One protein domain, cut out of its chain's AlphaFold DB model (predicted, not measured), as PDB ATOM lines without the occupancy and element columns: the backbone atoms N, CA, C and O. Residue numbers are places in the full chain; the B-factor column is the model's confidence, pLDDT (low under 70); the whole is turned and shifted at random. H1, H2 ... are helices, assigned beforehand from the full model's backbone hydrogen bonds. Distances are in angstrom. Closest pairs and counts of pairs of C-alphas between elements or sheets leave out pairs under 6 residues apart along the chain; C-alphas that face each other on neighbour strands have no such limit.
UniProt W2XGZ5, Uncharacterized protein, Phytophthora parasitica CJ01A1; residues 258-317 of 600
ATOM      1  N   ALA A 258     239.946 292.156 236.775       91.62
ATOM      2  CA  ALA A 258     240.470 292.173 238.138       91.62
ATOM      3  C   ALA A 258     239.967 293.390 238.938       91.62
ATOM      4  O   ALA A 258     239.689 293.262 240.128       91.62
ATOM      5  N   GLU A 259     239.813 294.554 238.298       91.75
ATOM      6  CA  GLU A 259     239.289 295.789 238.905       91.75
ATOM      7  C   GLU A 259     237.860 295.608 239.417       91.75
ATOM      8  O   GLU A 259     237.553 295.966 240.550       91.75
ATOM      9  N   ILE A 260     236.990 295.020 238.596       90.06
ATOM     10  CA  ILE A 260     235.594 294.791 238.976       90.06
ATOM     11  C   ILE A 260     235.511 293.739 240.083       90.06
ATOM     12  O   ILE A 260     234.741 293.907 241.028       90.06
ATOM     13  N   ALA A 261     236.347 292.698 240.017       92.88
ATOM     14  CA  ALA A 261     236.421 291.677 241.055       92.88
ATOM     15  C   ALA A 261     236.844 292.258 242.419       92.88
ATOM     16  O   ALA A 261     236.192 291.984 243.427       92.88
ATOM     17  N   VAL A 262     237.889 293.095 242.468       95.12
ATOM     18  CA  VAL A 262     238.325 293.725 243.729       95.12
ATOM     19  C   VAL A 262     237.307 294.744 244.250       95.12
ATOM     20  O   VAL A 262     237.100 294.836 245.456       95.12
ATOM     21  N   GLU A 263     236.620 295.476 243.371       93.44
ATOM     22  CA  GLU A 263     235.548 296.400 243.761       93.44
ATOM     23  C   GLU A 263     234.314 295.676 244.307       93.44
ATOM     24  O   GLU A 263     233.667 296.169 245.229       93.44
ATOM     25  N   GLU A 264     233.978 294.497 243.782       91.25
ATOM     26  CA  GLU A 264     232.914 293.675 244.354       91.25
ATOM     27  C   GLU A 264     233.291 293.176 245.754       91.25
ATOM     28  O   GLU A 264     232.478 293.295 246.672       91.25
ATOM     29  N   LEU A 265     234.534 292.721 245.959       94.00
ATOM     30  CA  LEU A 265     235.043 292.380 247.295       94.00
ATOM     31  C   LEU A 265     234.987 293.582 248.250       94.00
ATOM     32  O   LEU A 265     234.578 293.439 249.402       94.00
ATOM     33  N   LEU A 266     235.316 294.779 247.760       93.44
ATOM     34  CA  LEU A 266     235.233 296.024 248.525       93.44
ATOM     35  C   LEU A 266     233.815 296.316 249.035       93.44
ATOM     36  O   LEU A 266     233.658 296.846 250.133       93.44
ATOM     37  N   ARG A 267     232.779 295.962 248.264       91.88
ATOM     38  CA  ARG A 267     231.367 296.108 248.666       91.88
ATOM     39  C   ARG A 267     230.904 295.016 249.633       91.88
ATOM     40  O   ARG A 267     229.902 295.204 250.313       91.88
ATOM     41  N   GLN A 268     231.615 293.891 249.697       89.75
ATOM     42  CA  GLN A 268     231.278 292.720 250.514       89.75
ATOM     43  C   GLN A 268     232.024 292.673 251.855       89.75
ATOM     44  O   GLN A 268     232.045 291.625 252.500       89.75
ATOM     45  N   ARG A 269     232.650 293.778 252.282       88.75
ATOM     46  CA  ARG A 269     233.413 293.836 253.538       88.75
ATOM     47  C   ARG A 269     232.631 293.243 254.726       88.75
ATOM     48  O   ARG A 269     231.430 293.499 254.849       88.75
ATOM     49  N   PRO A 270     233.312 292.533 255.647       89.44
ATOM     50  CA  PRO A 270     234.764 292.320 255.711       89.44
ATOM     51  C   PRO A 270     235.256 291.173 254.810       89.44
ATOM     52  O   PRO A 270     234.595 290.147 254.675       89.44
ATOM     53  N   VAL A 271     236.460 291.316 254.246       92.56
ATOM     54  CA  VAL A 271     237.108 290.287 253.411       92.56
ATOM     55  C   VAL A 271     238.384 289.803 254.091       92.56
ATOM     56  O   VAL A 271     239.207 290.602 254.527       92.56
ATOM     57  N   GLY A 272     238.556 288.484 254.197       92.38
ATOM     58  CA  GLY A 272     239.731 287.882 254.830       92.38
ATOM     59  C   GLY A 272     240.973 287.871 253.932       92.38
ATOM     60  O   GLY A 272     240.877 287.783 252.707       92.38
ATOM     61  N   ALA A 273     242.157 287.858 254.548       94.06
ATOM     62  CA  ALA A 273     243.441 287.889 253.843       94.06
ATOM     63  C   ALA A 273     243.681 286.682 252.908       94.06
ATOM     64  O   ALA A 273     244.423 286.800 251.935       94.06
ATOM     65  N   VAL A 274     243.058 285.526 253.172       94.44
ATOM     66  CA  VAL A 274     243.113 284.347 252.281       94.44
ATOM     67  C   VAL A 274     242.462 284.660 250.931       94.44
ATOM     68  O   VAL A 274     243.086 284.478 249.895       94.44
ATOM     69  N   CYS A 275     241.264 285.249 250.943       94.06
ATOM     70  CA  CYS A 275     240.534 285.608 249.727       94.06
ATOM     71  C   CYS A 275     241.304 286.631 248.869       94.06
ATOM     72  O   CYS A 275     241.352 286.518 247.644       94.06
ATOM     73  N   LEU A 276     241.981 287.594 249.506       95.88
ATOM     74  CA  LEU A 276     242.840 288.551 248.802       95.88
ATOM     75  C   LEU A 276     244.068 287.880 248.166       95.88
ATOM     76  O   LEU A 276     244.443 288.228 247.047       95.88
ATOM     77  N   ARG A 277     244.683 286.897 248.841       95.88
ATOM     78  CA  ARG A 277     245.781 286.096 248.271       95.88
ATOM     79  C   ARG A 277     245.313 285.249 247.088       95.88
ATOM     80  O   ARG A 277     246.044 285.140 246.104       95.88
ATOM     81  N   ASP A 278     244.100 284.709 247.144       94.31
ATOM     82  CA  ASP A 278     243.518 283.951 246.034       94.31
ATOM     83  C   ASP A 278     243.310 284.851 244.810       94.31
ATOM     84  O   ASP A 278     243.714 284.487 243.705       94.31
ATOM     85  N   LEU A 279     242.782 286.067 245.002       95.56
ATOM     86  CA  LEU A 279     242.645 287.058 243.930       95.56
ATOM     87  C   LEU A 279     243.996 287.371 243.265       95.56
ATOM     88  O   LEU A 279     244.115 287.323 242.038       95.56
ATOM     89  N   LEU A 280     245.034 287.643 244.061       95.44
ATOM     90  CA  LEU A 280     246.378 287.887 243.533       95.44
ATOM     91  C   LEU A 280     246.921 286.660 242.781       95.44
ATOM     92  O   LEU A 280     247.481 286.806 241.698       95.44
ATOM     93  N   THR A 281     246.667 285.449 243.277       94.75
ATOM     94  CA  THR A 281     247.050 284.198 242.599       94.75
ATOM     95  C   THR A 281     246.374 284.052 241.229       94.75
ATOM     96  O   THR A 281     247.024 283.693 240.238       94.75
ATOM     97  N   ILE A 282     245.081 284.378 241.144       92.50
ATOM     98  CA  ILE A 282     244.314 284.352 239.892       92.50
ATOM     99  C   ILE A 282     244.894 285.363 238.891       92.50
ATOM    100  O   ILE A 282     245.169 284.997 237.746       92.50
ATOM    101  N   THR A 283     245.161 286.604 239.316       92.44
ATOM    102  CA  THR A 283     245.746 287.645 238.441       92.44
ATOM    103  C   THR A 283     247.175 287.314 237.997       92.44
ATOM    104  O   THR A 283     247.528 287.512 236.837       92.44
ATOM    105  N   THR A 284     247.998 286.695 238.851       91.75
ATOM    106  CA  THR A 284     249.311 286.164 238.450       91.75
ATOM    107  C   THR A 284     249.197 285.070 237.388       91.75
ATOM    108  O   THR A 284     250.081 284.930 236.542       91.75
ATOM    109  N   THR A 285     248.135 284.267 237.416       88.62
ATOM    110  CA  THR A 285     247.933 283.181 236.448       88.62
ATOM    111  C   THR A 285     247.424 283.717 235.112       88.62
ATOM    112  O   THR A 285     247.956 283.352 234.063       88.62
ATOM    113  N   LYS A 286     246.435 284.614 235.153       84.88
ATOM    114  CA  LYS A 286     245.795 285.207 233.974       84.88
ATOM    115  C   LYS A 286     246.672 286.270 233.308       84.88
ATOM    116  O   LYS A 286     247.010 286.152 232.135       84.88
ATOM    117  N   ASP A 287     247.068 287.279 234.077       85.25
ATOM    118  CA  ASP A 287     247.685 288.514 233.584       85.25
ATOM    119  C   ASP A 287     249.205 288.541 233.814       85.25
ATOM    120  O   ASP A 287     249.885 289.510 233.472       85.25
ATOM    121  N   ARG A 288     249.764 287.465 234.391       87.06
ATOM    122  CA  ARG A 288     251.194 287.328 234.726       87.06
ATOM    123  C   ARG A 288     251.706 288.421 235.665       87.06
ATOM    124  O   ARG A 288     252.905 288.696 235.693       87.06
ATOM    125  N   TRP A 289     250.815 289.018 236.458       90.50
ATOM    126  CA  TRP A 289     251.195 290.011 237.455       90.50
ATOM    127  C   TRP A 289     252.219 289.448 238.440       90.50
ATOM    128  O   TRP A 289     252.102 288.304 238.893       90.50
ATOM    129  N   GLY A 290     253.246 290.246 238.734       83.44
ATOM    130  CA  GLY A 290     254.336 289.858 239.633       83.44
ATOM    131  C   GLY A 290     255.300 288.807 239.076       83.44
ATOM    132  O   GLY A 290     256.221 288.402 239.779       83.44
ATOM    133  N   LYS A 291     255.141 288.380 237.814       85.00
ATOM    134  CA  LYS A 291     256.074 287.473 237.130       85.00
ATOM    135  C   LYS A 291     256.834 288.203 236.032       85.00
ATOM    136  O   LYS A 291     256.249 288.881 235.193       85.00
ATOM    137  N   VAL A 292     258.152 288.025 236.018       81.62
ATOM    138  CA  VAL A 292     259.007 288.524 234.935       81.62
ATOM    139  C   VAL A 292     258.700 287.728 233.668       81.62
ATOM    140  O   VAL A 292     258.739 286.497 233.668       81.62
ATOM    141  N   ASN A 293     258.347 288.424 232.592       77.06
ATOM    142  CA  ASN A 293     258.124 287.817 231.289       77.06
ATOM    143  C   ASN A 293     259.453 287.611 230.533       77.06
ATOM    144  O   ASN A 293     260.515 288.045 230.974       77.06
ATOM    145  N   ALA A 294     259.396 286.966 229.363       74.69
ATOM    146  CA  ALA A 294     260.583 286.669 228.552       74.69
ATOM    147  C   ALA A 294     261.375 287.917 228.104       74.69
ATOM    148  O   ALA A 294     262.540 287.802 227.744       74.69
ATOM    149  N   LEU A 295     260.756 289.101 228.145       71.81
ATOM    150  CA  LEU A 295     261.360 290.388 227.789       71.81
ATOM    151  C   LEU A 295     261.894 291.147 229.018       71.81
ATOM    152  O   LEU A 295     262.239 292.321 228.914       71.81
ATOM    153  N   GLY A 296     261.928 290.516 230.198       74.00
ATOM    154  CA  GLY A 296     262.373 291.154 231.440       74.00
ATOM    155  C   GLY A 296     261.370 292.153 232.031       74.00
ATOM    156  O   GLY A 296     261.687 292.834 233.005       74.00
ATOM    157  N   TYR A 297     260.162 292.254 231.469       77.38
ATOM    158  CA  TYR A 297     259.091 293.113 231.967       77.38
ATOM    159  C   TYR A 297     258.209 292.347 232.956       77.38
ATOM    160  O   TYR A 297     257.842 291.198 232.722       77.38
ATOM    161  N   MET A 298     257.851 292.990 234.064       83.00
ATOM    162  CA  MET A 298     256.948 292.434 235.068       83.00
ATOM    163  C   MET A 298     255.627 293.204 235.011       83.00
ATOM    164  O   MET A 298     255.604 294.353 235.456       83.00
ATOM    165  N   PRO A 299     254.542 292.615 234.473       87.25
ATOM    166  CA  PRO A 299     253.220 293.226 234.511       87.25
ATOM    167  C   PRO A 299     252.790 293.537 235.948       87.25
ATOM    168  O   PRO A 299     253.051 292.759 236.872       87.25
ATOM    169  N   LYS A 300     252.132 294.682 236.124       90.88
ATOM    170  CA  LYS A 300     251.653 295.198 237.410       90.88
ATOM    171  C   LYS A 300     250.169 295.546 237.320       90.88
ATOM    172  O   LYS A 300     249.621 295.672 236.224       90.88
ATOM    173  N   ALA A 301     249.540 295.693 238.478       93.69
ATOM    174  CA  ALA A 301     248.143 296.066 238.603       93.69
ATOM    175  C   ALA A 301     247.881 297.501 238.117       93.69
ATOM    176  O   ALA A 301     248.757 298.366 238.167       93.69
ATOM    177  N   SER A 302     246.648 297.767 237.684       92.31
ATOM    178  CA  SER A 302     246.197 299.125 237.372       92.31
ATOM    179  C   SER A 302     246.054 299.970 238.646       92.31
ATOM    180  O   SER A 302     245.846 299.438 239.739       92.31
ATOM    181  N   LEU A 303     246.104 301.302 238.528       93.00
ATOM    182  CA  LEU A 303     245.869 302.192 239.676       93.00
ATOM    183  C   LEU A 303     244.461 302.040 240.261       93.00
ATOM    184  O   LEU A 303     244.288 302.125 241.476       93.00
ATOM    185  N   ARG A 304     243.467 301.765 239.408       93.44
ATOM    186  CA  ARG A 304     242.093 301.475 239.831       93.44
ATOM    187  C   ARG A 304     242.042 300.231 240.719       93.44
ATOM    188  O   ARG A 304     241.451 300.289 241.793       93.44
ATOM    189  N   PHE A 305     242.718 299.152 240.317       95.56
ATOM    190  CA  PHE A 305     242.852 297.957 241.149       95.56
ATOM    191  C   PHE A 305     243.577 298.272 242.463       95.56
ATOM    192  O   PHE A 305     243.088 297.913 243.532       95.56
ATOM    193  N   CYS A 306     244.715 298.972 242.391       96.38
ATOM    194  CA  CYS A 306     245.520 299.306 243.566       96.38
ATOM    195  C   CYS A 306     244.715 300.090 244.604       96.38
ATOM    196  O   CYS A 306     244.807 299.781 245.786       96.38
ATOM    197  N   ARG A 307     243.888 301.051 244.173       95.88
ATOM    198  CA  ARG A 307     243.050 301.857 245.069       95.88
ATOM    199  C   ARG A 307     242.130 300.980 245.918       95.88
ATOM    200  O   ARG A 307     242.198 301.035 247.141       95.88
ATOM    201  N   SER A 308     241.340 300.127 245.268       96.19
ATOM    202  CA  SER A 308     240.409 299.220 245.946       96.19
ATOM    203  C   SER A 308     241.136 298.173 246.792       96.19
ATOM    204  O   SER A 308     240.696 297.843 247.891       96.19
ATOM    205  N   PHE A 309     242.275 297.662 246.315       96.75
ATOM    206  CA  PHE A 309     243.038 296.648 247.038       96.75
ATOM    207  C   PHE A 309     243.705 297.213 248.301       96.75
ATOM    208  O   PHE A 309     243.662 296.562 249.342       96.75
ATOM    209  N   PHE A 310     244.259 298.432 248.260       95.94
ATOM    210  CA  PHE A 310     244.815 299.091 249.450       95.94
ATOM    211  C   PHE A 310     243.769 299.286 250.547       95.94
ATOM    212  O   PHE A 310     244.067 299.065 251.719       95.94
ATOM    213  N   GLU A 311     242.536 299.639 250.191       95.19
ATOM    214  CA  GLU A 311     241.466 299.754 251.181       95.19
ATOM    215  C   GLU A 311     241.133 298.412 251.852       95.19
ATOM    216  O   GLU A 311     240.935 298.368 253.064       95.19
ATOM    217  N   LEU A 312     241.127 297.308 251.097       96.06
ATOM    218  CA  LEU A 312     240.931 295.966 251.659       96.06
ATOM    219  C   LEU A 312     242.117 295.524 252.529       96.06
ATOM    220  O   LEU A 312     241.921 294.857 253.544       96.06
ATOM    221  N   LEU A 313     243.347 295.911 252.176       95.31
ATOM    222  CA  LEU A 313     244.535 295.616 252.986       95.31
ATOM    223  C   LEU A 313     244.442 296.234 254.383       95.31
ATOM    224  O   LEU A 313     244.759 295.555 255.362       95.31
ATOM    225  N   VAL A 314     243.965 297.480 254.476       92.88
ATOM    226  CA  VAL A 314     243.738 298.173 255.754       92.88
ATOM    227  C   VAL A 314     242.800 297.365 256.657       92.88
ATOM    228  O   VAL A 314     243.092 297.190 257.841       92.88
ATOM    229  N   ASP A 315     241.725 296.807 256.096       90.62
ATOM    230  CA  ASP A 315     240.751 296.012 256.854       90.62
ATOM    231  C   ASP A 315     241.352 294.701 257.385       90.62
ATOM    232  O   ASP A 315     241.036 294.275 258.497       90.62
ATOM    233  N   THR A 316     242.236 294.057 256.611       92.69
ATOM    234  CA  THR A 316     242.846 292.775 257.013       92.69
ATOM    235  C   THR A 316     243.924 292.910 258.081       92.69
ATOM    236  O   THR A 316     244.154 291.955 258.821       92.69
ATOM    237  N   LYS A 317     244.607 294.064 258.142       90.88
ATOM    238  CA  LYS A 317     245.792 294.298 258.989       90.88
ATOM    239  C   LYS A 317     246.895 293.234 258.828       90.88
ATOM    240  O   LYS A 317     247.699 293.027 259.732       90.88
TER     241      LYS A 317
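Overview. This is residues 258 to 317 of the 600 residues of an uncharacterized protein of Phytophthora parasitica CJ01A1 (UniProt W2XGZ5). Three helices run roughly lengthwise with their centres at the corners of a triangle; H1 and H3 pack side by side, while H2 runs the opposite way close to both with few contacts. A long loop leaves the end where H2 stops and where H1 and H3 begin, and its residues 292 to 297 stick out beyond the helices, adding to the length. The printed part has 60 residues with three named helices, H1, H2 and H3 in that order along the chain, and no named strand; the class is all helix. The whole is only just compact, close to loose, with a radius of gyration of the C-alphas of 12.1 A, and its outline is elongated, with spans of 38 by 21 by 19 A.

Arrangement. H1, residues 258 to 267, touches H3, residues 303 to 316, with 13 pairs of C-alphas within 8 A. The closest C-alphas of the two are those of Glu 259 and Phe 305, 4.7 A apart. Their lines stand at a steep tilt of 38 degrees, and they run the same way. H2, residues 273 to 286, is close to H1 but not clearly touching it; the closest C-alphas are those of Ala 258 and Thr 283, 7.0 A apart. H1 and H2 run opposite ways at a shallow tilt of 16 degrees. H2 is also close to H3 but not clearly touching it; the closest C-alphas are those of Ala 273 and Thr 316, 5.9 A apart. H2 and H3 run opposite ways at a shallow tilt of 26 degrees. In H1 and H2 every O i to N i+4 pair is within hydrogen-bond range; in H3 9 of 10 are.

Along the chain. H1 runs from Ala 258, with its C-alpha at (240.470, 292.173, 238.138), to Arg 267 and is 14.5 A long from first to last C-alpha. H2 runs from Ala 273 to Lys 286, where the C-alpha stands at (245.795, 285.207, 233.974), and is 20.2 A long. H3 runs from Leu 303 to Thr 316, with its last C-alpha at (242.846, 292.775, 257.013), and is 20.0 A long.

Size, cuts and confidence. The two C-alphas farthest apart, those of Pro 270 and Leu 295, are 38.6 A apart. H1 and H2 are joined by a tight link of 5 residues. The link from H2 to H3, residues 287 to 302, is long, with 16 residues, and residues 292 to 297 within it stand free. The printed part has no cut. The mean pLDDT of the printed part is 90.6, and no printed residue is under 70.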